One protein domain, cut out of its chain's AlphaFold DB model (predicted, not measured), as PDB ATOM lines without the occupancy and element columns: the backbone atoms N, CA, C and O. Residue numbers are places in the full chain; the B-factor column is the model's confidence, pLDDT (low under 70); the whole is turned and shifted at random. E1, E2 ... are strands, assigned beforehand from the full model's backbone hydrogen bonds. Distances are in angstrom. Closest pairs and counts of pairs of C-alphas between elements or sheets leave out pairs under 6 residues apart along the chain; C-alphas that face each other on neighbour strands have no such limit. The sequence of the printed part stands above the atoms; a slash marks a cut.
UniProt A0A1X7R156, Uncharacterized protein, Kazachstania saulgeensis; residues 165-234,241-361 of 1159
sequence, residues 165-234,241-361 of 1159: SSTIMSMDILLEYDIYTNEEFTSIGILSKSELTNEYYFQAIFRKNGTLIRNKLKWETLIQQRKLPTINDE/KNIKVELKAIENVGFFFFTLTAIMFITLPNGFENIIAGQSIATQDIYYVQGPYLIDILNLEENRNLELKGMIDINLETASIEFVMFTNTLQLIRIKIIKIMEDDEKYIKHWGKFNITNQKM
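What this domain is: This is residues 165 to 234 and 241 to 361 of the 1159 residues of an uncharacterized protein of Kazachstania saulgeensis (UniProt A0A1X7R156). Three twisted sheets make this domain: the small sheet E5, E6, E7, E9 is in the middle, the sheet of hairpins E1, E2, E3, E4 is partly face to face with it on one side, and a branched sheet built round the long E12 lies on the other side. Residues 211 to 216, in the loop between E3 and E4, stick out at one end, and the unnamed stretch 291 to 307 reaches out toward the other. The printed part has 191 residues, no named helix and fourteen strands, E1 to E14 in order; its class is all strand. The first two sheets are antiparallel, in the orders just named; the branched one is mixed. The whole is compact, with a radius of gyration of the C-alphas of 17.5 A and spans of 59 by 42 by 31 A.

How they stand to each other: Begin with E1, residues 167 to 178, which bends by 66 degrees at residue 175; E2, 183 to 193, E3, 200 to 208, and E4, 220 to 227, follow in a meander, each strand the antiparallel neighbour of the one before. Look for N 172 and O 189 at 3.0 A, N 188 and O 205 at 2.8 A, and N 202 and O 226 at 2.9 A, within hydrogen-bond range. Past the cut comes the meander E5, 246 to 250, E6, 254 to 258, E7, 262 to 267, with E9, 287 to 290, antiparallel beside E7; N 248 and O 256, N 255 and O 266, and N 263 and O 289 are each 2.9 A apart. These two sheets form a sandwich, face to face, their strands at 21 degrees; the closest C-alphas of E1 and E5, Asp 172 and Ala 249, are 5.7 A apart. The third sheet holds the meander E10, 308 to 312, E11, 320 to 327, E12, 331 to 343, E13, 348 to 351; N 309 and O 326, N 323 and O 335, and N 350 and O 341 are each 2.8 A apart. E14, 355 to 360, is antiparallel to E12, with N 334 and O 357 at 2.9 A, and E8, 273 to 276, is parallel to E13, with N 275 and O 349 at 2.9 A. E11 lies on one side of E12, E13 and E14 on the other. The closest C-alphas of E5 and E10, Glu 246 and Gly 310, are 7.0 A apart.

Where its parts are: Find C-alpha 167 at (-18.472, -46.703, -36.840); from there E1 runs 29.3 A. E2 spans 32.2 A and E3 27.3 A. E12 runs 36.7 A to C-alpha 343 at (-48.616, -38.784, -60.097).

The domain as a whole: The C-alphas farthest apart, of Arg 214 and Asn 299, are 60.6 A apart. Residues 235 to 240 are not printed, leaving 14.5 A between C-alphas 234 and 241. The links E3 to E4 and E9 to E10 are long. Mean pLDDT of the printed part is 77.0; 51 residues are under 70, among them 209 to 217 and 292 to 318.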
ATOM      1  N   SER A 165     -19.565 -53.268 -39.550       87.81
ATOM      2  CA  SER A 165     -18.094 -53.368 -39.569       87.81
ATOM      3  C   SER A 165     -17.383 -52.013 -39.413       87.81
ATOM      4  O   SER A 165     -16.164 -51.920 -39.546       87.81
ATOM      5  N   SER A 166     -18.147 -50.944 -39.202       89.25
ATOM      6  CA  SER A 166     -17.707 -49.550 -39.289       89.25
ATOM      7  C   SER A 166     -18.496 -48.691 -38.308       89.25
ATOM      8  O   SER A 166     -19.661 -48.995 -38.044       89.25
ATOM      9  N   THR A 167     -17.895 -47.600 -37.845       90.38
ATOM     10  CA  THR A 167     -18.472 -46.703 -36.840       90.38
ATOM     11  C   THR A 167     -19.657 -45.926 -37.410       90.38
ATOM     12  O   THR A 167     -19.550 -45.320 -38.473       90.38
ATOM     13  N   ILE A 168     -20.801 -45.962 -36.731       90.56
ATOM     14  CA  ILE A 168     -22.021 -45.229 -37.066       90.56
ATOM     15  C   ILE A 168     -21.762 -43.738 -36.853       90.56
ATOM     16  O   ILE A 168     -21.458 -43.305 -35.747       90.56
ATOM     17  N   MET A 169     -21.922 -42.958 -37.918       86.75
ATOM     18  CA  MET A 169     -21.755 -41.504 -37.906       86.75
ATOM     19  C   MET A 169     -23.092 -40.774 -37.772       86.75
ATOM     20  O   MET A 169     -23.154 -39.705 -37.175       86.75
ATOM     21  N   SER A 170     -24.152 -41.319 -38.371       88.44
ATOM     22  CA  SER A 170     -25.493 -40.730 -38.362       88.44
ATOM     23  C   SER A 170     -26.543 -41.807 -38.635       88.44
ATOM     24  O   SER A 170     -26.273 -42.790 -39.335       88.44
ATOM     25  N   MET A 171     -27.737 -41.627 -38.077       91.25
ATOM     26  CA  MET A 171     -28.898 -42.475 -38.327       91.25
ATOM     27  C   MET A 171     -30.121 -41.596 -38.560       91.25
ATOM     28  O   MET A 171     -30.240 -40.546 -37.934       91.25
ATOM     29  N   ASP A 172     -31.048 -42.050 -39.399       90.31
ATOM     30  CA  ASP A 172     -32.358 -41.411 -39.539       90.31
ATOM     31  C   ASP A 172     -33.457 -42.448 -39.795       90.31
ATOM     32  O   ASP A 172     -33.178 -43.540 -40.298       90.31
ATOM     33  N   ILE A 173     -34.693 -42.129 -39.419       88.25
ATOM     34  CA  ILE A 173     -35.845 -43.037 -39.469       88.25
ATOM     35  C   ILE A 173     -36.926 -42.501 -40.404       88.25
ATOM     36  O   ILE A 173     -37.177 -41.303 -40.467       88.25
ATOM     37  N   LEU A 174     -37.584 -43.413 -41.110       86.38
ATOM     38  CA  LEU A 174     -38.696 -43.125 -42.009       86.38
ATOM     39  C   LEU A 174     -39.814 -44.144 -41.805       86.38
ATOM     40  O   LEU A 174     -39.558 -45.344 -41.650       86.38
ATOM     41  N   LEU A 175     -41.049 -43.653 -41.842       83.62
ATOM     42  CA  LEU A 175     -42.240 -44.466 -42.033       83.62
ATOM     43  C   LEU A 175     -42.626 -44.388 -43.508       83.62
ATOM     44  O   LEU A 175     -42.819 -43.303 -44.049       83.62
ATOM     45  N   GLU A 176     -42.717 -45.540 -44.157       79.69
ATOM     46  CA  GLU A 176     -42.903 -45.630 -45.600       79.69
ATOM     47  C   GLU A 176     -44.030 -46.561 -45.983       79.69
ATOM     48  O   GLU A 176     -44.470 -47.410 -45.204       79.69
ATOM     49  N   TYR A 177     -44.435 -46.420 -47.240       81.12
ATOM     50  CA  TYR A 177     -45.388 -47.289 -47.889       81.12
ATOM     51  C   TYR A 177     -44.704 -48.184 -48.918       81.12
ATOM     52  O   TYR A 177     -44.049 -47.692 -49.837       81.12
ATOM     53  N   ASP A 178     -44.857 -49.501 -48.785       83.00
ATOM     54  CA  ASP A 178     -44.420 -50.427 -49.827       83.00
ATOM     55  C   ASP A 178     -45.443 -50.387 -50.967       83.00
ATOM     56  O   ASP A 178     -46.566 -50.874 -50.816       83.00
ATOM     57  N   ILE A 179     -45.056 -49.812 -52.111       83.00
ATOM     58  CA  ILE A 179     -45.949 -49.648 -53.270       83.00
ATOM     59  C   ILE A 179     -46.421 -50.987 -53.858       83.00
ATOM     60  O   ILE A 179     -47.434 -51.034 -54.552       83.00
ATOM     61  N   TYR A 180     -45.703 -52.086 -53.595       82.69
ATOM     62  CA  TYR A 180     -46.029 -53.409 -54.127       82.69
ATOM     63  C   TYR A 180     -46.939 -54.198 -53.192       82.69
ATOM     64  O   TYR A 180     -47.801 -54.944 -53.662       82.69
ATOM     65  N   THR A 181     -46.742 -54.075 -51.874       80.75
ATOM     66  CA  THR A 181     -47.564 -54.792 -50.884       80.75
ATOM     67  C   THR A 181     -48.687 -53.954 -50.301       80.75
ATOM     68  O   THR A 181     -49.579 -54.518 -49.674       80.75
ATOM     69  N   ASN A 182     -48.686 -52.640 -50.537       78.62
ATOM     70  CA  ASN A 182     -49.671 -51.709 -49.997       78.62
ATOM     71  C   ASN A 182     -49.667 -51.709 -48.445       78.62
ATOM     72  O   ASN A 182     -50.696 -51.488 -47.802       78.62
ATOM     73  N   GLU A 183     -48.509 -52.019 -47.846       83.06
ATOM     74  CA  GLU A 183     -48.291 -52.134 -46.398       83.06
ATOM     75  C   GLU A 183     -47.287 -51.077 -45.939       83.06
ATOM     76  O   GLU A 183     -46.296 -50.815 -46.620       83.06
ATOM     77  N   GLU A 184     -47.507 -50.517 -44.753       83.25
ATOM     78  CA  GLU A 184     -46.533 -49.619 -44.140       83.25
ATOM     79  C   GLU A 184     -45.340 -50.395 -43.565       83.25
ATOM     80  O   GLU A 184     -45.474 -51.490 -42.999       83.25
ATOM     81  N   PHE A 185     -44.158 -49.799 -43.652       86.19
ATOM     82  CA  PHE A 185     -42.954 -50.309 -43.020       86.19
ATOM     83  C   PHE A 185     -42.117 -49.170 -42.447       86.19
ATOM     84  O   PHE A 185     -42.077 -48.066 -42.981       86.19
ATOM     85  N   THR A 186     -41.410 -49.459 -41.361       87.94
ATOM     86  CA  THR A 186     -40.436 -48.537 -40.776       87.94
ATOM     87  C   THR A 186     -39.059 -48.893 -41.309       87.94
ATOM     88  O   THR A 186     -38.687 -50.071 -41.303       87.94
ATOM     89  N   SER A 187     -38.273 -47.908 -41.735       90.19
ATOM     90  CA  SER A 187     -36.876 -48.129 -42.101       90.19
ATOM     91  C   SER A 187     -35.926 -47.148 -41.419       90.19
ATOM     92  O   SER A 187     -36.302 -46.033 -41.072       90.19
ATOM     93  N   ILE A 188     -34.698 -47.605 -41.181       92.81
ATOM     94  CA  ILE A 188     -33.616 -46.836 -40.574       92.81
ATOM     95  C   ILE A 188     -32.475 -46.779 -41.584       92.81
ATOM     96  O   ILE A 188     -31.921 -47.816 -41.966       92.81
ATOM     97  N   GLY A 189     -32.123 -45.568 -42.006       93.38
ATOM     98  CA  GLY A 189     -30.901 -45.293 -42.751       93.38
ATOM     99  C   GLY A 189     -29.728 -45.159 -41.790       93.38
ATOM    100  O   GLY A 189     -29.832 -44.463 -40.783       93.38
ATOM    101  N   ILE A 190     -28.616 -45.823 -42.090       94.00
ATOM    102  CA  ILE A 190     -27.410 -45.827 -41.260       94.00
ATOM    103  C   ILE A 190     -26.231 -45.400 -42.130       94.00
ATOM    104  O   ILE A 190     -25.873 -46.081 -43.095       94.00
ATOM    105  N   LEU A 191     -25.627 -44.271 -41.770       92.12
ATOM    106  CA  LEU A 191     -24.371 -43.787 -42.328       92.12
ATOM    107  C   LEU A 191     -23.234 -44.203 -41.397       92.12
ATOM    108  O   LEU A 191     -23.252 -43.883 -40.208       92.12
ATOM    109  N   SER A 192     -22.224 -44.874 -41.934       91.56
ATOM    110  CA  SER A 192     -21.072 -45.341 -41.171       91.56
ATOM    111  C   SER A 192     -19.747 -44.999 -41.848       91.56
ATOM    112  O   SER A 192     -19.694 -44.719 -43.044       91.56
ATOM    113  N   LYS A 193     -18.661 -44.992 -41.076       89.75
ATOM    114  CA  LYS A 193     -17.318 -44.639 -41.531       89.75
ATOM    115  C   LYS A 193     -16.303 -45.681 -41.083       89.75
ATOM    116  O   LYS A 193     -16.271 -46.086 -39.923       89.75
ATOM    117  N   SER A 194     -15.481 -46.143 -42.018       86.25
ATOM    118  CA  SER A 194     -14.397 -47.079 -41.721       86.25
ATOM    119  C   SER A 194     -13.204 -46.327 -41.134       86.25
ATOM    120  O   SER A 194     -12.668 -45.431 -41.777       86.25
ATOM    121  N   GLU A 195     -12.751 -46.719 -39.944       81.50
ATOM    122  CA  GLU A 195     -11.561 -46.134 -39.303       81.50
ATOM    123  C   GLU A 195     -10.268 -46.453 -40.077       81.50
ATOM    124  O   GLU A 195      -9.342 -45.650 -40.092       81.50
ATOM    125  N   LEU A 196     -10.219 -47.597 -40.773       80.50
ATOM    126  CA  LEU A 196      -9.043 -48.048 -41.528       80.50
ATOM    127  C   LEU A 196      -8.883 -47.332 -42.872       80.50
ATOM    128  O   LEU A 196      -7.773 -47.001 -43.273       80.50
ATOM    129  N   THR A 197      -9.990 -47.145 -43.594       79.88
ATOM    130  CA  THR A 197      -9.975 -46.579 -44.956       79.88
ATOM    131  C   THR A 197     -10.402 -45.115 -44.995       79.88
ATOM    132  O   THR A 197     -10.213 -44.452 -46.010       79.88
ATOM    133  N   ASN A 198     -10.963 -44.598 -43.896       77.25
ATOM    134  CA  ASN A 198     -11.571 -43.269 -43.795       77.25
ATOM    135  C   ASN A 198     -12.764 -43.057 -44.760       77.25
ATOM    136  O   ASN A 198     -13.169 -41.922 -45.009       77.25
ATOM    137  N   GLU A 199     -13.334 -44.136 -45.306       84.50
ATOM    138  CA  GLU A 199     -14.426 -44.103 -46.283       84.50
ATOM    139  C   GLU A 199     -15.810 -44.159 -45.627       84.50
ATOM    140  O   GLU A 199     -15.993 -44.808 -44.592       84.50
ATOM    141  N   TYR A 200     -16.792 -43.520 -46.272       87.38
ATOM    142  CA  TYR A 200     -18.193 -43.519 -45.850       87.38
ATOM    143  C   TYR A 200     -19.001 -44.613 -46.547       87.38
ATOM    144  O   TYR A 200     -18.909 -44.811 -47.761       87.38
ATOM    145  N   TYR A 201     -19.852 -45.268 -45.769       90.75
ATOM    146  CA  TYR A 201     -20.743 -46.334 -46.192       90.75
ATOM    147  C   TYR A 201     -22.175 -46.013 -45.780       90.75
ATOM    148  O   TYR A 201     -22.418 -45.451 -44.715       90.75
ATOM    149  N   PHE A 202     -23.127 -46.401 -46.618       92.50
ATOM    150  CA  PHE A 202     -24.547 -46.283 -46.334       92.50
ATOM    151  C   PHE A 202     -25.233 -47.641 -46.437       92.50
ATOM    152  O   PHE A 202     -24.970 -48.408 -47.366       92.50
ATOM    153  N   GLN A 203     -26.133 -47.915 -45.498       92.94
ATOM    154  CA  GLN A 203     -27.059 -49.040 -45.538       92.94
ATOM    155  C   GLN A 203     -28.427 -48.607 -45.008       92.94
ATOM    156  O   GLN A 203     -28.514 -47.707 -44.175       92.94
ATOM    157  N   ALA A 204     -29.490 -49.284 -45.435       92.19
ATOM    158  CA  ALA A 204     -30.820 -49.097 -44.862       92.19
ATOM    159  C   ALA A 204     -31.404 -50.444 -44.446       92.19
ATOM    160  O   ALA A 204     -31.359 -51.411 -45.212       92.19
ATOM    161  N   ILE A 205     -31.966 -50.502 -43.242       91.75
ATOM    162  CA  ILE A 205     -32.666 -51.672 -42.703       91.75
ATOM    163  C   ILE A 205     -34.138 -51.335 -42.505       91.75
ATOM    164  O   ILE A 205     -34.471 -50.190 -42.225       91.75
ATOM    165  N   PHE A 206     -35.028 -52.311 -42.637       89.62
ATOM    166  CA  PHE A 206     -36.462 -52.091 -42.507       89.62
ATOM    167  C   PHE A 206     -37.176 -53.205 -41.747       89.62
ATOM    168  O   PHE A 206     -36.679 -54.327 -41.607       89.62
ATOM    169  N   ARG A 207     -38.372 -52.872 -41.259       86.81
ATOM    170  CA  ARG A 207     -39.305 -53.765 -40.581       86.81
ATOM    171  C   ARG A 207     -40.720 -53.491 -41.084       86.81
ATOM    172  O   ARG A 207     -41.188 -52.360 -41.011       86.81
ATOM    173  N   LYS A 208     -41.439 -54.536 -41.498       79.31
ATOM    174  CA  LYS A 208     -42.870 -54.438 -41.830       79.31
ATOM    175  C   LYS A 208     -43.722 -54.146 -40.590       79.31
ATOM    176  O   LYS A 208     -43.494 -54.735 -39.525       79.31
ATOM    177  N   ASN A 209     -44.721 -53.274 -40.711       66.19
ATOM    178  CA  ASN A 209     -45.641 -52.995 -39.610       66.19
ATOM    179  C   ASN A 209     -46.581 -54.195 -39.380       66.19
ATOM    180  O   ASN A 209     -47.138 -54.759 -40.313       66.19
ATOM    181  N   GLY A 210     -46.719 -54.643 -38.123       58.12
ATOM    182  CA  GLY A 210     -47.610 -55.752 -37.735       58.12
ATOM    183  C   GLY A 210     -46.957 -57.122 -37.479       58.12
ATOM    184  O   GLY A 210     -47.593 -57.991 -36.882       58.12
ATOM    185  N   THR A 211     -45.676 -57.342 -37.808       51.34
ATOM    186  CA  THR A 211     -44.972 -58.607 -37.497       51.34
ATOM    187  C   THR A 211     -44.430 -58.643 -36.060       51.34
ATOM    188  O   THR A 211     -43.223 -58.677 -35.827       51.34
ATOM    189  N   LEU A 212     -45.321 -58.659 -35.065       50.12
ATOM    190  CA  LEU A 212     -45.001 -59.021 -33.673       50.12
ATOM    191  C   LEU A 212     -45.275 -60.518 -33.450       50.12
ATOM    192  O   LEU A 212     -46.087 -60.916 -32.619       50.12
ATOM    193  N   ILE A 213     -44.607 -61.389 -34.209       43.03
ATOM    194  CA  ILE A 213     -44.750 -62.839 -34.021       43.03
ATOM    195  C   ILE A 213     -43.763 -63.281 -32.930       43.03
ATOM    196  O   ILE A 213     -42.552 -63.290 -33.133       43.03
ATOM    197  N   ARG A 214     -44.280 -63.667 -31.753       44.06
ATOM    198  CA  ARG A 214     -43.523 -64.330 -30.664       44.06
ATOM    199  C   ARG A 214     -42.260 -63.579 -30.191       44.06
ATOM    200  O   ARG A 214     -41.187 -64.173 -30.089       44.06
ATOM    201  N   ASN A 215     -42.370 -62.287 -29.878       49.38
ATOM    202  CA  ASN A 215     -41.289 -61.491 -29.263       49.38
ATOM    203  C   ASN A 215     -39.962 -61.408 -30.057       49.38
ATOM    204  O   ASN A 215     -38.931 -61.067 -29.475       49.38
ATOM    205  N   LYS A 216     -39.957 -61.677 -31.371       54.22
ATOM    206  CA  LYS A 216     -38.803 -61.416 -32.247       54.22
ATOM    207  C   LYS A 216     -39.199 -60.432 -33.345       54.22
ATOM    208  O   LYS A 216     -39.959 -60.777 -34.242       54.22
ATOM    209  N   LEU A 217     -38.687 -59.207 -33.252       65.06
ATOM    210  CA  LEU A 217     -38.735 -58.236 -34.343       65.06
ATOM    211  C   LEU A 217     -37.665 -58.651 -35.355       65.06
ATOM    212  O   LEU A 217     -36.498 -58.764 -34.989       65.06
ATOM    213  N   LYS A 218     -38.064 -58.941 -36.593       73.31
ATOM    214  CA  LYS A 218     -37.128 -59.288 -37.663       73.31
ATOM    215  C   LYS A 218     -36.865 -58.036 -38.494       73.31
ATOM    216  O   LYS A 218     -37.788 -57.529 -39.125       73.31
ATOM    217  N   TRP A 219     -35.633 -57.546 -38.444       85.81
ATOM    218  CA  TRP A 219     -35.136 -56.503 -39.335       85.81
ATOM    219  C   TRP A 219     -34.547 -57.153 -40.584       85.81
ATOM    220  O   TRP A 219     -33.893 -58.196 -40.497       85.81
ATOM    221  N   GLU A 220     -34.810 -56.560 -41.740       87.25
ATOM    222  CA  GLU A 220     -34.284 -56.994 -43.032       87.25
ATOM    223  C   GLU A 220     -33.523 -55.840 -43.686       87.25
ATOM    224  O   GLU A 220     -33.782 -54.671 -43.412       87.25
ATOM    225  N   THR A 221     -32.543 -56.143 -44.532       87.88
ATOM    226  CA  THR A 221     -31.779 -55.113 -45.245       87.88
ATOM    227  C   THR A 221     -32.578 -54.631 -46.453       87.88
ATOM    228  O   THR A 221     -32.860 -55.421 -47.351       87.88
ATOM    229  N   LEU A 222     -32.916 -53.339 -46.488       87.69
ATOM    230  CA  LEU A 222     -33.573 -52.686 -47.625       87.69
ATOM    231  C   LEU A 222     -32.543 -52.276 -48.681       87.69
ATOM    232  O   LEU A 222     -32.689 -52.576 -49.862       87.69
ATOM    233  N   ILE A 223     -31.471 -51.615 -48.236       88.81
ATOM    234  CA  ILE A 223     -30.352 -51.178 -49.073       88.81
ATOM    235  C   ILE A 223     -29.087 -51.803 -48.494       88.81
ATOM    236  O   ILE A 223     -28.715 -51.527 -47.353       88.81
ATOM    237  N   GLN A 224     -28.446 -52.668 -49.284       88.06
ATOM    238  CA  GLN A 224     -27.169 -53.291 -48.932       88.06
ATOM    239  C   GLN A 224     -26.091 -52.230 -48.711       88.06
ATOM    240  O   GLN A 224     -26.121 -51.185 -49.361       88.06
ATOM    241  N   GLN A 225     -25.127 -52.527 -47.836       88.06
ATOM    242  CA  GLN A 225     -24.020 -51.622 -47.546       88.06
ATOM    243  C   GLN A 225     -23.293 -51.229 -48.838       88.06
ATOM    244  O   GLN A 225     -22.814 -52.082 -49.589       88.06
ATOM    245  N   ARG A 226     -23.219 -49.925 -49.102       87.69
ATOM    246  CA  ARG A 226     -22.598 -49.354 -50.300       87.69
ATOM    247  C   ARG A 226     -21.680 -48.209 -49.913       87.69
ATOM    248  O   ARG A 226     -22.020 -47.402 -49.051       87.69
ATOM    249  N   LYS A 227     -20.523 -48.137 -50.567       88.25
ATOM    250  CA  LYS A 227     -19.595 -47.012 -50.435       88.25
ATOM    251  C   LYS A 227     -20.221 -45.772 -51.076       88.25
ATOM    252  O   LYS A 227     -20.681 -45.840 -52.216       88.25
ATOM    253  N   LEU A 228     -20.231 -44.654 -50.354       85.75
ATOM    254  CA  LEU A 228     -20.634 -43.372 -50.924       85.75
ATOM    255  C   LEU A 228     -19.490 -42.818 -51.788       85.75
ATOM    256  O   LEU A 228     -18.333 -42.865 -51.361       85.75
ATOM    257  N   PRO A 229     -19.778 -42.297 -52.993       74.19
ATOM    258  CA  PRO A 229     -18.766 -41.691 -53.842       74.19
ATOM    259  C   PRO A 229     -18.231 -40.432 -53.158       74.19
ATOM    260  O   PRO A 229     -18.914 -39.417 -53.040       74.19
ATOM    261  N   THR A 230     -16.993 -40.494 -52.681       60.91
ATOM    262  CA  THR A 230     -16.267 -39.314 -52.224       60.91
ATOM    263  C   THR A 230     -15.697 -38.603 -53.449       60.91
ATOM    264  O   THR A 230     -15.099 -39.226 -54.323       60.91
ATOM    265  N   ILE A 231     -15.883 -37.284 -53.542       52.69
ATOM    266  CA  ILE A 231     -15.244 -36.454 -54.575       52.69
ATOM    267  C   ILE A 231     -13.744 -36.441 -54.281       52.69
ATOM    268  O   ILE A 231     -13.294 -35.542 -53.585       52.69
ATOM    269  N   ASN A 232     -12.991 -37.471 -54.672       50.34
ATOM    270  CA  ASN A 232     -11.553 -37.543 -54.386       50.34
ATOM    271  C   ASN A 232     -10.756 -38.564 -55.219       50.34
ATOM    272  O   ASN A 232      -9.565 -38.732 -54.954       50.34
ATOM    273  N   ASP A 233     -11.334 -39.213 -56.234       45.91
ATOM    274  CA  ASP A 233     -10.562 -40.197 -57.012       45.91
ATOM    275  C   ASP A 233      -9.543 -39.565 -57.986       45.91
ATOM    276  O   ASP A 233      -8.597 -40.243 -58.380       45.91
ATOM    277  N   GLU A 234      -9.631 -38.260 -58.295       41.91
ATOM    278  CA  GLU A 234      -8.726 -37.616 -59.273       41.91
ATOM    279  C   GLU A 234      -7.767 -36.537 -58.710       41.91
ATOM    280  O   GLU A 234      -6.725 -36.300 -59.316       41.91
ATOM    281  N   LYS A 241      -8.487 -33.612 -46.258       52.19
ATOM    282  CA  LYS A 241      -9.575 -32.837 -45.633       52.19
ATOM    283  C   LYS A 241     -10.621 -33.772 -45.015       52.19
ATOM    284  O   LYS A 241     -11.171 -34.629 -45.705       52.19
ATOM    285  N   ASN A 242     -10.929 -33.585 -43.729       54.12
ATOM    286  CA  ASN A 242     -12.012 -34.278 -43.024       54.12
ATOM    287  C   ASN A 242     -13.381 -33.851 -43.586       54.12
ATOM    288  O   ASN A 242     -14.028 -32.940 -43.079       54.12
ATOM    289  N   ILE A 243     -13.837 -34.492 -44.663       64.44
ATOM    290  CA  ILE A 243     -15.167 -34.230 -45.228       64.44
ATOM    291  C   ILE A 243     -16.211 -34.917 -44.344       64.44
ATOM    292  O   ILE A 243     -16.350 -36.137 -44.390       64.44
ATOM    293  N   LYS A 244     -16.953 -34.141 -43.548       74.00
ATOM    294  CA  LYS A 244     -18.128 -34.632 -42.817       74.00
ATOM    295  C   LYS A 244     -19.304 -34.827 -43.782       74.00
ATOM    296  O   LYS A 244     -19.550 -33.973 -44.636       74.00
ATOM    297  N   VAL A 245     -20.020 -35.942 -43.635       80.88
ATOM    298  CA  VAL A 245     -21.243 -36.268 -44.386       80.88
ATOM    299  C   VAL A 245     -22.411 -36.287 -43.403       80.88
ATOM    300  O   VAL A 245     -22.326 -36.971 -42.385       80.88
ATOM    301  N   GLU A 246     -23.483 -35.557 -43.705       82.12
ATOM    302  CA  GLU A 246     -24.736 -35.582 -42.934       82.12
ATOM    303  C   GLU A 246     -25.812 -36.369 -43.695       82.12
ATOM    304  O   GLU A 246     -25.909 -36.235 -44.917       82.12
ATOM    305  N   LEU A 247     -26.612 -37.174 -42.987       87.31
ATOM    306  CA  LEU A 247     -27.702 -37.998 -43.530       87.31
ATOM    307  C   LEU A 247     -29.066 -37.395 -43.162       87.31
ATOM    308  O   LEU A 247     -29.277 -37.025 -42.010       87.31
ATOM    309  N   LYS A 248     -30.002 -37.374 -44.119       87.62
ATOM    310  CA  LYS A 248     -31.424 -37.087 -43.881       87.62
ATOM    311  C   LYS A 248     -32.334 -38.068 -44.592       87.62
ATOM    312  O   LYS A 248     -32.179 -38.275 -45.793       87.62
ATOM    313  N   ALA A 249     -33.314 -38.610 -43.889       87.12
ATOM    314  CA  ALA A 249     -34.428 -39.337 -44.479       87.12
ATOM    315  C   ALA A 249     -35.652 -38.426 -44.655       87.12
ATOM    316  O   ALA A 249     -35.959 -37.609 -43.789       87.12
ATOM    317  N   ILE A 250     -36.357 -38.576 -45.779       85.81
ATOM    318  CA  ILE A 250     -37.620 -37.890 -46.069       85.81
ATOM    319  C   ILE A 250     -38.675 -38.927 -46.442       85.81
ATOM    320  O   ILE A 250     -38.484 -39.670 -47.410       85.81
ATOM    321  N   GLU A 251     -39.792 -38.916 -45.712       80.94
ATOM    322  CA  GLU A 251     -40.922 -39.824 -45.926       80.94
ATOM    323  C   GLU A 251     -41.446 -39.763 -47.367       80.94
ATOM    324  O   GLU A 251     -41.689 -38.689 -47.929       80.94
ATOM    325  N   ASN A 252     -41.664 -40.931 -47.966       78.88
ATOM    326  CA  ASN A 252     -42.120 -41.139 -49.335       78.88
ATOM    327  C   ASN A 252     -41.203 -40.512 -50.398       78.88
ATOM    328  O   ASN A 252     -41.662 -40.228 -51.510       78.88
ATOM    329  N   VAL A 253     -39.937 -40.237 -50.071       85.75
ATOM    330  CA  VAL A 253     -38.956 -39.650 -50.996       85.75
ATOM    331  C   VAL A 253     -37.654 -40.444 -50.978       85.75
ATOM    332  O   VAL A 253     -37.292 -41.014 -52.002       85.75
ATOM    333  N   GLY A 254     -36.954 -40.532 -49.846       88.50
ATOM    334  CA  GLY A 254     -35.702 -41.289 -49.745       88.50
ATOM    335  C   GLY A 254     -34.640 -40.622 -48.876       88.50
ATOM    336  O   GLY A 254     -34.955 -39.839 -47.981       88.50
ATOM    337  N   PHE A 255     -33.373 -40.948 -49.140       89.75
ATOM    338  CA  PHE A 255     -32.230 -40.538 -48.321       89.75
ATOM    339  C   PHE A 255     -31.371 -39.496 -49.031       89.75
ATOM    340  O   PHE A 255     -30.922 -39.709 -50.158       89.75
ATOM    341  N   PHE A 256     -31.094 -38.394 -48.345       89.44
ATOM    342  CA  PHE A 256     -30.213 -37.321 -48.786       89.44
ATOM    343  C   PHE A 256     -28.918 -37.342 -47.980       89.44
ATOM    344  O   PHE A 256     -28.931 -37.556 -46.767       89.44
ATOM    345  N   PHE A 257     -27.805 -37.075 -48.655       88.50
ATOM    346  CA  PHE A 257     -26.494 -36.940 -48.040       88.50
ATOM    347  C   PHE A 257     -25.880 -35.614 -48.440       88.50
ATOM    348  O   PHE A 257     -25.838 -35.266 -49.625       88.50
ATOM    349  N   PHE A 258     -25.359 -34.898 -47.457       84.94
ATOM    350  CA  PHE A 258     -24.857 -33.551 -47.657       84.94
ATOM    351  C   PHE A 258     -23.392 -33.453 -47.271       84.94
ATOM    352  O   PHE A 258     -22.970 -33.898 -46.207       84.94
ATOM    353  N   THR A 259     -22.623 -32.835 -48.160       80.62
ATOM    354  CA  THR A 259     -21.236 -32.426 -47.952       80.62
ATOM    355  C   THR A 259     -21.072 -30.997 -48.470       80.62
ATOM    356  O   THR A 259     -21.921 -30.488 -49.205       80.62
ATOM    357  N   LEU A 260     -19.960 -30.334 -48.146       76.31
ATOM    358  CA  LEU A 260     -19.682 -28.990 -48.678       76.31
ATOM    359  C   LEU A 260     -19.567 -28.963 -50.212       76.31
ATOM    360  O   LEU A 260     -19.797 -27.930 -50.843       76.31
ATOM    361  N   THR A 261     -19.213 -30.096 -50.811       74.75
ATOM    362  CA  THR A 261     -18.856 -30.229 -52.225       74.75
ATOM    363  C   THR A 261     -19.879 -31.022 -53.037       74.75
ATOM    364  O   THR A 261     -19.905 -30.893 -54.257       74.75
ATOM    365  N   ALA A 262     -20.772 -31.779 -52.401       81.69
ATOM    366  CA  ALA A 262     -21.830 -32.545 -53.056       81.69
ATOM    367  C   ALA A 262     -23.102 -32.696 -52.229       81.69
ATOM    368  O   ALA A 262     -23.066 -32.810 -51.003       81.69
ATOM    369  N   ILE A 263     -24.201 -32.823 -52.964       86.94
ATOM    370  CA  ILE A 263     -25.482 -33.342 -52.504       86.94
ATOM    371  C   ILE A 263     -25.690 -34.682 -53.208       86.94
ATOM    372  O   ILE A 263     -25.665 -34.744 -54.440       86.94
ATOM    373  N   MET A 264     -25.889 -35.747 -52.437       89.00
ATOM    374  CA  MET A 264     -26.196 -37.078 -52.960       89.00
ATOM    375  C   MET A 264     -27.603 -37.489 -52.538       89.00
ATOM    376  O   MET A 264     -28.062 -37.121 -51.458       89.00
ATOM    377  N   PHE A 265     -28.283 -38.263 -53.376       90.25
ATOM    378  CA  PHE A 265     -29.619 -38.771 -53.088       90.25
ATOM    379  C   PHE A 265     -29.762 -40.232 -53.514       90.25
ATOM    380  O   PHE A 265     -29.304 -40.624 -54.590       90.25
ATOM    381  N   ILE A 266     -30.419 -41.022 -52.665       89.62
ATOM    382  CA  ILE A 266     -30.739 -42.430 -52.894       89.62
ATOM    383  C   ILE A 266     -32.244 -42.621 -52.694       89.62
ATOM    384  O   ILE A 266     -32.773 -42.364 -51.610       89.62
ATOM    385  N   THR A 267     -32.926 -43.092 -53.741       88.75
ATOM    386  CA  THR A 267     -34.360 -43.416 -53.689       88.75
ATOM    387  C   THR A 267     -34.604 -44.752 -52.985       88.75
ATOM    388  O   THR A 267     -33.732 -45.622 -52.938       88.75
ATOM    389  N   LEU A 268     -35.811 -44.941 -52.457       84.69
ATOM    390  CA  LEU A 268     -36.213 -46.187 -51.806       84.69
ATOM    391  C   LEU A 268     -36.532 -47.283 -52.840       84.69
ATOM    392  O   LEU A 268     -37.300 -47.018 -53.764       84.69
ATOM    393  N   PRO A 269     -36.025 -48.526 -52.685       82.81
ATOM    394  CA  PRO A 269     -36.294 -49.620 -53.626       82.81
ATOM    395  C   PRO A 269     -37.778 -49.979 -53.812       82.81
ATOM    396  O   PRO A 269     -38.179 -50.333 -54.919       82.81
ATOM    397  N   ASN A 270     -38.577 -49.870 -52.744       80.12
ATOM    398  CA  ASN A 270     -40.013 -50.189 -52.724       80.12
ATOM    399  C   ASN A 270     -40.897 -48.940 -52.511       80.12
ATOM    400  O   ASN A 270     -42.055 -49.080 -52.127       80.12
ATOM    401  N   GLY A 271     -40.341 -47.737 -52.689       82.44
ATOM    402  CA  GLY A 271     -41.052 -46.466 -52.508       82.44
ATOM    403  C   GLY A 271     -41.425 -45.800 -53.836       82.44
ATOM    404  O   GLY A 271     -41.315 -46.407 -54.898       82.44
ATOM    405  N   PHE A 272     -41.838 -44.532 -53.770       83.44
ATOM    406  CA  PHE A 272     -42.151 -43.721 -54.951       83.44
ATOM    407  C   PHE A 272     -40.942 -43.605 -55.895       83.44
ATOM    408  O   PHE A 272     -39.799 -43.448 -55.453       83.44
ATOM    409  N   GLU A 273     -41.193 -43.620 -57.204       87.12
ATOM    410  CA  GLU A 273     -40.176 -43.262 -58.188       87.12
ATOM    411  C   GLU A 273     -39.914 -41.752 -58.107       87.12
ATOM    412  O   GLU A 273     -40.839 -40.940 -58.145       87.12
ATOM    413  N   ASN A 274     -38.643 -41.360 -58.008       88.50
ATOM    414  CA  ASN A 274     -38.251 -39.958 -57.927       88.50
ATOM    415  C   ASN A 274     -37.529 -39.524 -59.204       88.50
ATOM    416  O   ASN A 274     -36.513 -40.103 -59.594       88.50
ATOM    417  N   ILE A 275     -38.030 -38.454 -59.821       89.56
ATOM    418  CA  ILE A 275     -37.417 -37.801 -60.980       89.56
ATOM    419  C   ILE A 275     -36.919 -36.428 -60.540       89.56
ATOM    420  O   ILE A 275     -37.723 -35.529 -60.311       89.56
ATOM    421  N   ILE A 276     -35.602 -36.238 -60.444       89.00
ATOM    422  CA  ILE A 276     -34.996 -34.959 -60.044       89.00
ATOM    423  C   ILE A 276     -34.410 -34.273 -61.275       89.00
ATOM    424  O   ILE A 276     -33.641 -34.869 -62.023       89.00
ATOM    425  N   ALA A 277     -34.788 -33.013 -61.512       87.00
ATOM    426  CA  ALA A 277     -34.308 -32.213 -62.643       87.00
ATOM    427  C   ALA A 277     -34.478 -32.892 -64.026       87.00
ATOM    428  O   ALA A 277     -33.714 -32.622 -64.953       87.00
ATOM    429  N   GLY A 278     -35.499 -33.746 -64.169       84.19
ATOM    430  CA  GLY A 278     -35.795 -34.496 -65.395       84.19
ATOM    431  C   GLY A 278     -35.062 -35.838 -65.535       84.19
ATOM    432  O   GLY A 278     -35.273 -36.519 -66.534       84.19
ATOM    433  N   GLN A 279     -34.244 -36.238 -64.557       86.75
ATOM    434  CA  GLN A 279     -33.560 -37.531 -64.525       86.75
ATOM    435  C   GLN A 279     -34.295 -38.499 -63.586       86.75
ATOM    436  O   GLN A 279     -34.443 -38.202 -62.401       86.75
ATOM    437  N   SER A 280     -34.755 -39.643 -64.109       84.31
ATOM    438  CA  SER A 280     -35.254 -40.751 -63.275       84.31
ATOM    439  C   SER A 280     -34.081 -41.412 -62.556       84.31
ATOM    440  O   SER A 280     -33.017 -41.626 -63.144       84.31
ATOM    441  N   ILE A 281     -34.266 -41.674 -61.266       84.00
ATOM    442  CA  ILE A 281     -33.233 -42.196 -60.378       84.00
ATOM    443  C   ILE A 281     -33.539 -43.670 -60.166       84.00
ATOM    444  O   ILE A 281     -34.500 -44.018 -59.480       84.00
ATOM    445  N   ALA A 282     -32.733 -44.542 -60.771       76.44
ATOM    446  CA  ALA A 282     -32.898 -45.973 -60.578       76.44
ATOM    447  C   ALA A 282     -32.665 -46.338 -59.105       76.44
ATOM    448  O   ALA A 282     -31.817 -45.761 -58.427       76.44
ATOM    449  N   THR A 283     -33.365 -47.364 -58.623       68.19
ATOM    450  CA  THR A 283     -33.291 -47.848 -57.231       68.19
ATOM    451  C   THR A 283     -31.897 -48.310 -56.798       68.19
ATOM    452  O   THR A 283     -31.646 -48.495 -55.609       68.19
ATOM    453  N   GLN A 284     -30.976 -48.506 -57.747       66.12
ATOM    454  CA  GLN A 284     -29.591 -48.883 -57.481       66.12
ATOM    455  C   GLN A 284     -28.579 -47.750 -57.706       66.12
ATOM    456  O   GLN A 284     -27.412 -47.959 -57.373       66.12
ATOM    457  N   ASP A 285     -29.000 -46.585 -58.192       78.75
ATOM    458  CA  ASP A 285     -28.106 -45.478 -58.529       78.75
ATOM    459  C   ASP A 285     -28.069 -44.421 -57.419       78.75
ATOM    460  O   ASP A 285     -29.023 -44.234 -56.662       78.75
ATOM    461  N   ILE A 286     -26.944 -43.712 -57.329       82.81
ATOM    462  CA  ILE A 286     -26.784 -42.544 -56.461       82.81
ATOM    463  C   ILE A 286     -26.902 -41.314 -57.353       82.81
ATOM    464  O   ILE A 286     -26.058 -41.089 -58.222       82.81
ATOM    465  N   TYR A 287     -27.945 -40.511 -57.147       86.00
ATOM    466  CA  TYR A 287     -28.049 -39.216 -57.808       86.00
ATOM    467  C   TYR A 287     -27.084 -38.230 -57.155       86.00
ATOM    468  O   TYR A 287     -26.963 -38.189 -55.931       86.00
ATOM    469  N   TYR A 288     -26.395 -37.443 -57.973       84.31
ATOM    470  CA  TYR A 288     -25.296 -36.593 -57.540       84.31
ATOM    471  C   TYR A 288     -25.433 -35.189 -58.128       84.31
ATOM    472  O   TYR A 288     -25.617 -35.023 -59.335       84.31
ATOM    473  N   VAL A 289     -25.297 -34.172 -57.275       84.38
ATOM    474  CA  VAL A 289     -25.262 -32.754 -57.656       84.38
ATOM    475  C   VAL A 289     -24.141 -32.048 -56.901       84.38
ATOM    476  O   VAL A 289     -23.801 -32.412 -55.777       84.38
ATOM    477  N   GLN A 290     -23.572 -31.015 -57.519       78.69
ATOM    478  CA  GLN A 290     -22.573 -30.162 -56.882       78.69
ATOM    479  C   GLN A 290     -23.133 -29.488 -55.622       78.69
ATOM    480  O   GLN A 290     -24.261 -28.995 -55.600       78.69
ATOM    481  N   GLY A 291     -22.321 -29.481 -54.572       75.06
ATOM    482  CA  GLY A 291     -22.635 -28.868 -53.290       75.06
ATOM    483  C   GLY A 291     -22.369 -27.358 -53.252       75.06
ATOM    484  O   GLY A 291     -21.887 -26.776 -54.226       75.06
ATOM    485  N   PRO A 292     -22.659 -26.720 -52.106       68.81
ATOM    486  CA  PRO A 292     -22.645 -25.265 -51.935       68.81
ATOM    487  C   PRO A 292     -21.301 -24.565 -52.204       68.81
ATOM    488  O   PRO A 292     -21.319 -23.379 -52.514       68.81
ATOM    489  N   TYR A 293     -20.154 -25.252 -52.094       67.81
ATOM    490  CA  TYR A 293     -18.827 -24.609 -52.090       67.81
ATOM    491  C   TYR A 293     -17.847 -25.091 -53.174       67.81
ATOM    492  O   TYR A 293     -16.660 -24.774 -53.105       67.81
ATOM    493  N   LEU A 294     -18.290 -25.824 -54.205       57.97
ATOM    494  CA  LEU A 294     -17.364 -26.418 -55.188       57.97
ATOM    495  C   LEU A 294     -16.527 -25.379 -55.976       57.97
ATOM    496  O   LEU A 294     -15.406 -25.682 -56.377       57.97
ATOM    497  N   ILE A 295     -17.047 -24.162 -56.179       49.22
ATOM    498  CA  ILE A 295     -16.388 -23.090 -56.956       49.22
ATOM    499  C   ILE A 295     -15.510 -22.187 -56.066       49.22
ATOM    500  O   ILE A 295     -14.460 -21.727 -56.511       49.22
ATOM    501  N   ASP A 296     -15.880 -21.987 -54.797       51.00
ATOM    502  CA  ASP A 296     -15.143 -21.119 -53.863       51.00
ATOM    503  C   ASP A 296     -13.960 -21.828 -53.180       51.00
ATOM    504  O   ASP A 296     -12.967 -21.183 -52.851       51.00
ATOM    505  N   ILE A 297     -14.002 -23.159 -53.013       49.41
ATOM    506  CA  ILE A 297     -12.898 -23.943 -52.415       49.41
ATOM    507  C   ILE A 297     -11.603 -23.842 -53.238       49.41
ATOM    508  O   ILE A 297     -10.518 -23.912 -52.663       49.41
ATOM    509  N   LEU A 298     -11.702 -23.646 -54.557       46.66
ATOM    510  CA  LEU A 298     -10.547 -23.460 -55.443       46.66
ATOM    511  C   LEU A 298      -9.896 -22.069 -55.307       46.66
ATOM    512  O   LEU A 298      -8.759 -21.902 -55.732       46.66
ATOM    513  N   ASN A 299     -10.581 -21.093 -54.694       42.34
ATOM    514  CA  ASN A 299     -10.098 -19.718 -54.499       42.34
ATOM    515  C   ASN A 299      -9.794 -19.369 -53.025       42.34
ATOM    516  O   ASN A 299      -9.300 -18.279 -52.741       42.34
ATOM    517  N   LEU A 300     -10.092 -20.261 -52.077       47.69
ATOM    518  CA  LEU A 300      -9.914 -20.050 -50.637       47.69
ATOM    519  C   LEU A 300      -8.627 -20.729 -50.138       47.69
ATOM    520  O   LEU A 300      -8.679 -21.738 -49.435       47.69
ATOM    521  N   GLU A 301      -7.460 -20.159 -50.450       44.84
ATOM    522  CA  GLU A 301      -6.201 -20.558 -49.791       44.84
ATOM    523  C   GLU A 301      -6.231 -20.291 -48.267       44.84
ATOM    524  O   GLU A 301      -5.507 -20.946 -47.512       44.84
ATOM    525  N   GLU A 302      -7.110 -19.389 -47.804       43.97
ATOM    526  CA  GLU A 302      -7.163 -18.899 -46.418       43.97
ATOM    527  C   GLU A 302      -8.065 -19.711 -45.459       43.97
ATOM    528  O   GLU A 302      -7.831 -19.682 -44.254       43.97
ATOM    529  N   ASN A 303      -9.040 -20.497 -45.941       47.53
ATOM    530  CA  ASN A 303     -10.015 -21.196 -45.077       47.53
ATOM    531  C   ASN A 303      -9.903 -22.725 -45.181       47.53
ATOM    532  O   ASN A 303     -10.791 -23.413 -45.686       47.53
ATOM    533  N   ARG A 304      -8.788 -23.276 -44.690       50.88
ATOM    534  CA  ARG A 304      -8.474 -24.716 -44.776       50.88
ATOM    535  C   ARG A 304      -9.352 -25.633 -43.900       50.88
ATOM    536  O   ARG A 304      -9.320 -26.839 -44.129       50.88
ATOM    537  N   ASN A 305     -10.172 -25.089 -42.993       55.94
ATOM    538  CA  ASN A 305     -10.907 -25.854 -41.970       55.94
ATOM    539  C   ASN A 305     -12.444 -25.778 -42.082       55.94
ATOM    540  O   ASN A 305     -13.123 -26.034 -41.096       55.94
ATOM    541  N   LEU A 306     -13.031 -25.394 -43.221       60.16
ATOM    542  CA  LEU A 306     -14.495 -25.314 -43.328       60.16
ATOM    543  C   LEU A 306     -15.132 -26.717 -43.216       60.16
ATOM    544  O   LEU A 306     -14.806 -27.606 -44.001       60.16
ATOM    545  N   GLU A 307     -16.066 -26.901 -42.282       65.19
ATOM    546  CA  GLU A 307     -16.813 -28.150 -42.067       65.19
ATOM    547  C   GLU A 307     -18.317 -27.877 -41.993       65.19
ATOM    548  O   GLU A 307     -18.738 -26.857 -41.444       65.19
ATOM    549  N   LEU A 308     -19.134 -28.801 -42.506       68.38
ATOM    550  CA  LEU A 308     -20.586 -28.761 -42.332       68.38
ATOM    551  C   LEU A 308     -20.934 -29.260 -40.919       68.38
ATOM    552  O   LEU A 308     -20.466 -30.320 -40.501       68.38
ATOM    553  N   LYS A 309     -21.716 -28.483 -40.168       63.22
ATOM    554  CA  LYS A 309     -22.157 -28.807 -38.808       63.22
ATOM    555  C   LYS A 309     -23.680 -28.812 -38.762       63.22
ATOM    556  O   LYS A 309     -24.304 -27.756 -38.817       63.22
ATOM    557  N   GLY A 310     -24.214 -30.028 -38.634       56.44
ATOM    558  CA  GLY A 310     -25.613 -30.358 -38.407       56.44
ATOM    559  C   GLY A 310     -26.605 -29.784 -39.414       56.44
ATOM    560  O   GLY A 310     -26.292 -29.030 -40.337       56.44
ATOM    561  N   MET A 311     -27.832 -30.257 -39.276       59.78
ATOM    562  CA  MET A 311     -28.880 -30.076 -40.260       59.78
ATOM    563  C   MET A 311     -30.192 -29.838 -39.530       59.78
ATOM    564  O   MET A 311     -30.563 -30.574 -38.618       59.78
ATOM    565  N   ILE A 312     -30.882 -28.789 -39.947       56.19
ATOM    566  CA  ILE A 312     -32.174 -28.372 -39.436       56.19
ATOM    567  C   ILE A 312     -33.244 -28.841 -40.405       56.19
ATOM    568  O   ILE A 312     -33.138 -28.659 -41.623       56.19
ATOM    569  N   ASP A 313     -34.252 -29.470 -39.813       58.97
ATOM    570  CA  ASP A 313     -35.319 -30.151 -40.511       58.97
ATOM    571  C   ASP A 313     -36.408 -29.225 -41.076       58.97
ATOM    572  O   ASP A 313     -36.546 -28.057 -40.699       58.97
ATOM    573  N   ILE A 314     -37.151 -29.821 -42.005       57.00
ATOM    574  CA  ILE A 314     -37.812 -29.272 -43.184       57.00
ATOM    575  C   ILE A 314     -39.049 -28.423 -42.878       57.00
ATOM    576  O   ILE A 314     -39.923 -28.811 -42.103       57.00
ATOM    577  N   ASN A 315     -39.228 -27.334 -43.631       55.34
ATOM    578  CA  ASN A 315     -40.573 -26.826 -43.891       55.34
ATOM    579  C   ASN A 315     -41.208 -27.686 -44.996       55.34
ATOM    580  O   ASN A 315     -41.013 -27.414 -46.185       55.34
ATOM    581  N   LEU A 316     -41.855 -28.794 -44.611       54.84
ATOM    582  CA  LEU A 316     -42.582 -29.663 -45.541       54.84
ATOM    583  C   LEU A 316     -43.860 -28.943 -45.966       54.84
ATOM    584  O   LEU A 316     -44.958 -29.221 -45.489       54.84
ATOM    585  N   GLU A 317     -43.719 -28.001 -46.886       57.25
ATOM    586  CA  GLU A 317     -44.861 -27.631 -47.699       57.25
ATOM    587  C   GLU A 317     -45.140 -28.808 -48.631       57.25
ATOM    588  O   GLU A 317     -44.219 -29.407 -49.188       57.25
ATOM    589  N   THR A 318     -46.411 -29.114 -48.884       61.38
ATOM    590  CA  THR A 318     -46.793 -30.134 -49.875       61.38
ATOM    591  C   THR A 318     -46.132 -29.903 -51.245       61.38
ATOM    592  O   THR A 318     -46.052 -30.835 -52.041       61.38
ATOM    593  N   ALA A 319     -45.623 -28.693 -51.514       71.62
ATOM    594  CA  ALA A 319     -44.948 -28.281 -52.738       71.62
ATOM    595  C   ALA A 319     -43.405 -28.179 -52.668       71.62
ATOM    596  O   ALA A 319     -42.790 -27.991 -53.719       71.62
ATOM    597  N   SER A 320     -42.733 -28.275 -51.512       82.94
ATOM    598  CA  SER A 320     -41.258 -28.184 -51.463       82.94
ATOM    599  C   SER A 320     -40.625 -28.770 -50.206       82.94
ATOM    600  O   SER A 320     -41.231 -28.766 -49.144       82.94
ATOM    601  N   ILE A 321     -39.367 -29.193 -50.336       84.12
ATOM    602  CA  ILE A 321     -38.500 -29.615 -49.235       84.12
ATOM    603  C   ILE A 321     -37.371 -28.587 -49.123       84.12
ATOM    604  O   ILE A 321     -36.683 -28.303 -50.105       84.12
ATOM    605  N   GLU A 322     -37.180 -28.016 -47.939       83.19
ATOM    606  CA  GLU A 322     -36.086 -27.097 -47.629       83.19
ATOM    607  C   GLU A 322     -35.229 -27.659 -46.495       83.19
ATOM    608  O   GLU A 322     -35.735 -27.923 -45.412       83.19
ATOM    609  N   PHE A 323     -33.933 -27.816 -46.744       81.00
ATOM    610  CA  PHE A 323     -32.931 -28.192 -45.758       81.00
ATOM    611  C   PHE A 323     -32.132 -26.960 -45.360       81.00
ATOM    612  O   PHE A 323     -31.715 -26.179 -46.220       81.00
ATOM    613  N   VAL A 324     -31.868 -26.811 -44.068       76.81
ATOM    614  CA  VAL A 324     -31.082 -25.696 -43.545       76.81
ATOM    615  C   VAL A 324     -29.867 -26.253 -42.808       76.81
ATOM    616  O   VAL A 324     -29.997 -27.138 -41.974       76.81
ATOM    617  N   MET A 325     -28.670 -25.777 -43.136       76.19
ATOM    618  CA  MET A 325     -27.395 -26.271 -42.604       76.19
ATOM    619  C   MET A 325     -26.501 -25.109 -42.213       76.19
ATOM    620  O   MET A 325     -26.664 -23.996 -42.714       76.19
ATOM    621  N   PHE A 326     -25.506 -25.388 -41.379       72.00
ATOM    622  CA  PHE A 326     -24.476 -24.421 -41.038       72.00
ATOM    623  C   PHE A 326     -23.082 -24.964 -41.293       72.00
ATOM    624  O   PHE A 326     -22.834 -26.166 -41.266       72.00
ATOM    625  N   THR A 327     -22.144 -24.055 -41.523       70.81
ATOM    626  CA  THR A 327     -20.716 -24.368 -41.443       70.81
ATOM    627  C   THR A 327     -20.198 -24.042 -40.049       70.81
ATOM    628  O   THR A 327     -20.727 -23.128 -39.419       70.81
ATOM    629  N   ASN A 328     -19.076 -24.624 -39.637       64.25
ATOM    630  CA  ASN A 328     -18.330 -24.178 -38.454       64.25
ATOM    631  C   ASN A 328     -17.966 -22.674 -38.465       64.25
ATOM    632  O   ASN A 328     -17.789 -22.096 -37.409       64.25
ATOM    633  N   THR A 329     -17.936 -22.007 -39.623       62.19
ATOM    634  CA  THR A 329     -17.756 -20.541 -39.726       62.19
ATOM    635  C   THR A 329     -19.060 -19.723 -39.641       62.19
ATOM    636  O   THR A 329     -19.066 -18.541 -39.982       62.19
ATOM    637  N   LEU A 330     -20.176 -20.330 -39.213       63.06
ATOM    638  CA  LEU A 330     -21.507 -19.702 -39.084       63.06
ATOM    639  C   LEU A 330     -22.081 -19.161 -40.402       63.06
ATOM    640  O   LEU A 330     -22.774 -18.142 -40.453       63.06
ATOM    641  N   GLN A 331     -21.801 -19.847 -41.504       70.44
ATOM    642  CA  GLN A 331     -22.490 -19.618 -42.767       70.44
ATOM    643  C   GLN A 331     -23.738 -20.493 -42.814       70.44
ATOM    644  O   GLN A 331     -23.637 -21.713 -42.695       70.44
ATOM    645  N   LEU A 332     -24.897 -19.862 -42.979       75.19
ATOM    646  CA  LEU A 332     -26.186 -20.509 -43.166       75.19
ATOM    647  C   LEU A 332     -26.326 -20.939 -44.627       75.19
ATOM    648  O   LEU A 332     -26.280 -20.109 -45.534       75.19
ATOM    649  N   ILE A 333     -26.542 -22.228 -44.847       78.50
ATOM    650  CA  ILE A 333     -26.779 -22.830 -46.154       78.50
ATOM    651  C   ILE A 333     -28.236 -23.281 -46.193       78.50
ATOM    652  O   ILE A 333     -28.647 -24.101 -45.377       78.50
ATOM    653  N   ARG A 334     -29.023 -22.786 -47.150       81.44
ATOM    654  CA  ARG A 334     -30.374 -23.303 -47.411       81.44
ATOM    655  C   ARG A 334     -30.395 -24.027 -48.744       81.44
ATOM    656  O   ARG A 334     -30.032 -23.441 -49.764       81.44
ATOM    657  N   ILE A 335     -30.826 -25.281 -48.728       85.00
ATOM    658  CA  ILE A 335     -30.953 -26.154 -49.894       85.00
ATOM    659  C   ILE A 335     -32.437 -26.448 -50.077       85.00
ATOM    660  O   ILE A 335     -33.032 -27.157 -49.276       85.00
ATOM    661  N   LYS A 336     -33.048 -25.923 -51.134       87.19
ATOM    662  CA  LYS A 336     -34.477 -26.095 -51.410       87.19
ATOM    663  C   LYS A 336     -34.702 -26.870 -52.699       87.19
ATOM    664  O   LYS A 336     -34.122 -26.538 -53.728       87.19
ATOM    665  N   ILE A 337     -35.589 -27.858 -52.669       87.75
ATOM    666  CA  ILE A 337     -36.067 -28.588 -53.844       87.75
ATOM    667  C   ILE A 337     -37.594 -28.486 -53.921       87.75
ATOM    668  O   ILE A 337     -38.304 -28.674 -52.936       87.75
ATOM    669  N   ILE A 338     -38.108 -28.115 -55.092       87.25
ATOM    670  CA  ILE A 338     -39.539 -27.844 -55.307       87.25
ATOM    671  C   ILE A 338     -40.165 -29.035 -56.031       87.25
ATOM    672  O   ILE A 338     -39.610 -29.505 -57.026       87.25
ATOM    673  N   LYS A 339     -41.319 -29.506 -55.556       87.38
ATOM    674  CA  LYS A 339     -42.125 -30.532 -56.219       87.38
ATOM    675  C   LYS A 339     -42.838 -29.901 -57.414       87.38
ATOM    676  O   LYS A 339     -43.629 -28.976 -57.254       87.38
ATOM    677  N   ILE A 340     -42.530 -30.379 -58.613       88.31
ATOM    678  CA  ILE A 340     -43.121 -29.903 -59.870       88.31
ATOM    679  C   ILE A 340     -44.461 -30.599 -60.119       88.31
ATOM    680  O   ILE A 340     -45.420 -29.957 -60.538       88.31
ATOM    681  N   MET A 341     -44.512 -31.912 -59.890       86.69
ATOM    682  CA  MET A 341     -45.679 -32.757 -60.149       86.69
ATOM    683  C   MET A 341     -45.611 -34.015 -59.277       86.69
ATOM    684  O   MET A 341     -44.521 -34.493 -58.965       86.69
ATOM    685  N   GLU A 342     -46.766 -34.556 -58.908       86.31
ATOM    686  CA  GLU A 342     -46.920 -35.858 -58.255       86.31
ATOM    687  C   GLU A 342     -48.006 -36.632 -59.011       86.31
ATOM    688  O   GLU A 342     -49.077 -36.082 -59.273       86.31
ATOM    689  N   ASP A 343     -47.691 -37.852 -59.444       85.50
ATOM    690  CA  ASP A 343     -48.616 -38.784 -60.097       85.50
ATOM    691  C   ASP A 343     -48.907 -39.918 -59.108       85.50
ATOM    692  O   ASP A 343     -48.152 -40.891 -59.025       85.50
ATOM    693  N   ASP A 344     -49.976 -39.754 -58.325       78.94
ATOM    694  CA  ASP A 344     -50.376 -40.688 -57.264       78.94
ATOM    695  C   ASP A 344     -50.757 -42.074 -57.810       78.94
ATOM    696  O   ASP A 344     -50.530 -43.080 -57.144       78.94
ATOM    697  N   GLU A 345     -51.302 -42.156 -59.033       81.25
ATOM    698  CA  GLU A 345     -51.689 -43.437 -59.645       81.25
ATOM    699  C   GLU A 345     -50.472 -44.259 -60.081       81.25
ATOM    700  O   GLU A 345     -50.524 -45.490 -60.098       81.25
ATOM    701  N   LYS A 346     -49.378 -43.583 -60.450       82.56
ATOM    702  CA  LYS A 346     -48.123 -44.232 -60.854       82.56
ATOM    703  C   LYS A 346     -47.056 -44.239 -59.763       82.56
ATOM    704  O   LYS A 346     -45.986 -44.791 -59.999       82.56
ATOM    705  N   TYR A 347     -47.332 -43.651 -58.599       84.25
ATOM    706  CA  TYR A 347     -46.375 -43.466 -57.507       84.25
ATOM    707  C   TYR A 347     -45.083 -42.750 -57.951       84.25
ATOM    708  O   TYR A 347     -43.983 -43.157 -57.578       84.25
ATOM    709  N   ILE A 348     -45.199 -41.676 -58.747       87.62
ATOM    710  CA  ILE A 348     -44.045 -40.916 -59.275       87.62
ATOM    711  C   ILE A 348     -44.045 -39.478 -58.750       87.62
ATOM    712  O   ILE A 348     -45.029 -38.751 -58.889       87.62
ATOM    713  N   LYS A 349     -42.905 -39.020 -58.223       88.06
ATOM    714  CA  LYS A 349     -42.675 -37.631 -57.797       88.06
ATOM    715  C   LYS A 349     -41.653 -36.943 -58.692       88.06
ATOM    716  O   LYS A 349     -40.509 -37.379 -58.822       88.06
ATOM    717  N   HIS A 350     -42.053 -35.819 -59.282       89.06
ATOM    718  CA  HIS A 350     -41.183 -34.964 -60.078       89.06
ATOM    719  C   HIS A 350     -40.706 -33.774 -59.257       89.06
ATOM    720  O   HIS A 350     -41.495 -32.937 -58.814       89.06
ATOM    721  N   TRP A 351     -39.394 -33.651 -59.143       89.94
ATOM    722  CA  TRP A 351     -38.710 -32.599 -58.420       89.94
ATOM    723  C   TRP A 351     -37.920 -31.698 -59.369       89.94
ATOM    724  O   TRP A 351     -37.355 -32.136 -60.377       89.94
ATOM    725  N   GLY A 352     -37.862 -30.413 -59.034       89.38
ATOM    726  CA  GLY A 352     -37.022 -29.439 -59.716       89.38
ATOM    727  C   GLY A 352     -35.536 -29.612 -59.418       89.38
ATOM    728  O   GLY A 352     -35.085 -30.624 -58.888       89.38
ATOM    729  N   LYS A 353     -34.754 -28.594 -59.778       88.88
ATOM    730  CA  LYS A 353     -33.337 -28.511 -59.406       88.88
ATOM    731  C   LYS A 353     -33.202 -28.064 -57.948       88.88
ATOM    732  O   LYS A 353     -34.061 -27.339 -57.448       88.88
ATOM    733  N   PHE A 354     -32.108 -28.458 -57.298       87.31
ATOM    734  CA  PHE A 354     -31.738 -27.915 -55.993       87.31
ATOM    735  C   PHE A 354     -31.380 -26.431 -56.119       87.31
ATOM    736  O   PHE A 354     -30.521 -26.056 -56.916       87.31
ATOM    737  N   ASN A 355     -32.025 -25.601 -55.308       86.75
ATOM    738  CA  ASN A 355     -31.695 -24.198 -55.118       86.75
ATOM    739  C   ASN A 355     -30.871 -24.070 -53.843       86.75
ATOM    740  O   ASN A 355     -31.365 -24.368 -52.759       86.75
ATOM    741  N   ILE A 356     -29.625 -23.628 -53.976       85.88
ATOM    742  CA  ILE A 356     -28.700 -23.477 -52.854       85.88
ATOM    743  C   ILE A 356     -28.482 -21.986 -52.619       85.88
ATOM    744  O   ILE A 356     -28.118 -21.255 -53.540       85.88
ATOM    745  N   THR A 357     -28.697 -21.530 -51.389       82.88
ATOM    746  CA  THR A 357     -28.374 -20.163 -50.961       82.88
ATOM    747  C   THR A 357     -27.436 -20.205 -49.768       82.88
ATOM    748  O   THR A 357     -27.551 -21.080 -48.913       82.88
ATOM    749  N   ASN A 358     -26.495 -19.267 -49.733       76.06
ATOM    750  CA  ASN A 358     -25.498 -19.141 -48.681       76.06
ATOM    751  C   ASN A 358     -25.552 -17.723 -48.111       76.06
ATOM    752  O   ASN A 358     -25.470 -16.748 -48.861       76.06
ATOM    753  N   GLN A 359     -25.698 -17.612 -46.796       73.44
ATOM    754  CA  GLN A 359     -25.779 -16.350 -46.083       73.44
ATOM    755  C   GLN A 359     -24.832 -16.369 -44.881       73.44
ATOM    756  O   GLN A 359     -24.896 -17.255 -44.035       73.44
ATOM    757  N   LYS A 360     -23.953 -15.364 -44.769       67.56
ATOM    758  CA  LYS A 360     -23.137 -15.179 -43.559       67.56
ATOM    759  C   LYS A 360     -24.027 -14.679 -42.421       67.56
ATOM    760  O   LYS A 360     -24.698 -13.663 -42.592       67.56
ATOM    761  N   MET A 361     -24.019 -15.375 -41.285       58.31
ATOM    762  CA  MET A 361     -24.881 -15.044 -40.145       58.31
ATOM    763  C   MET A 361     -24.384 -13.858 -39.308       58.31
ATOM    764  O   MET A 361     -25.174 -13.298 -38.568       58.31
TER     765      MET A 361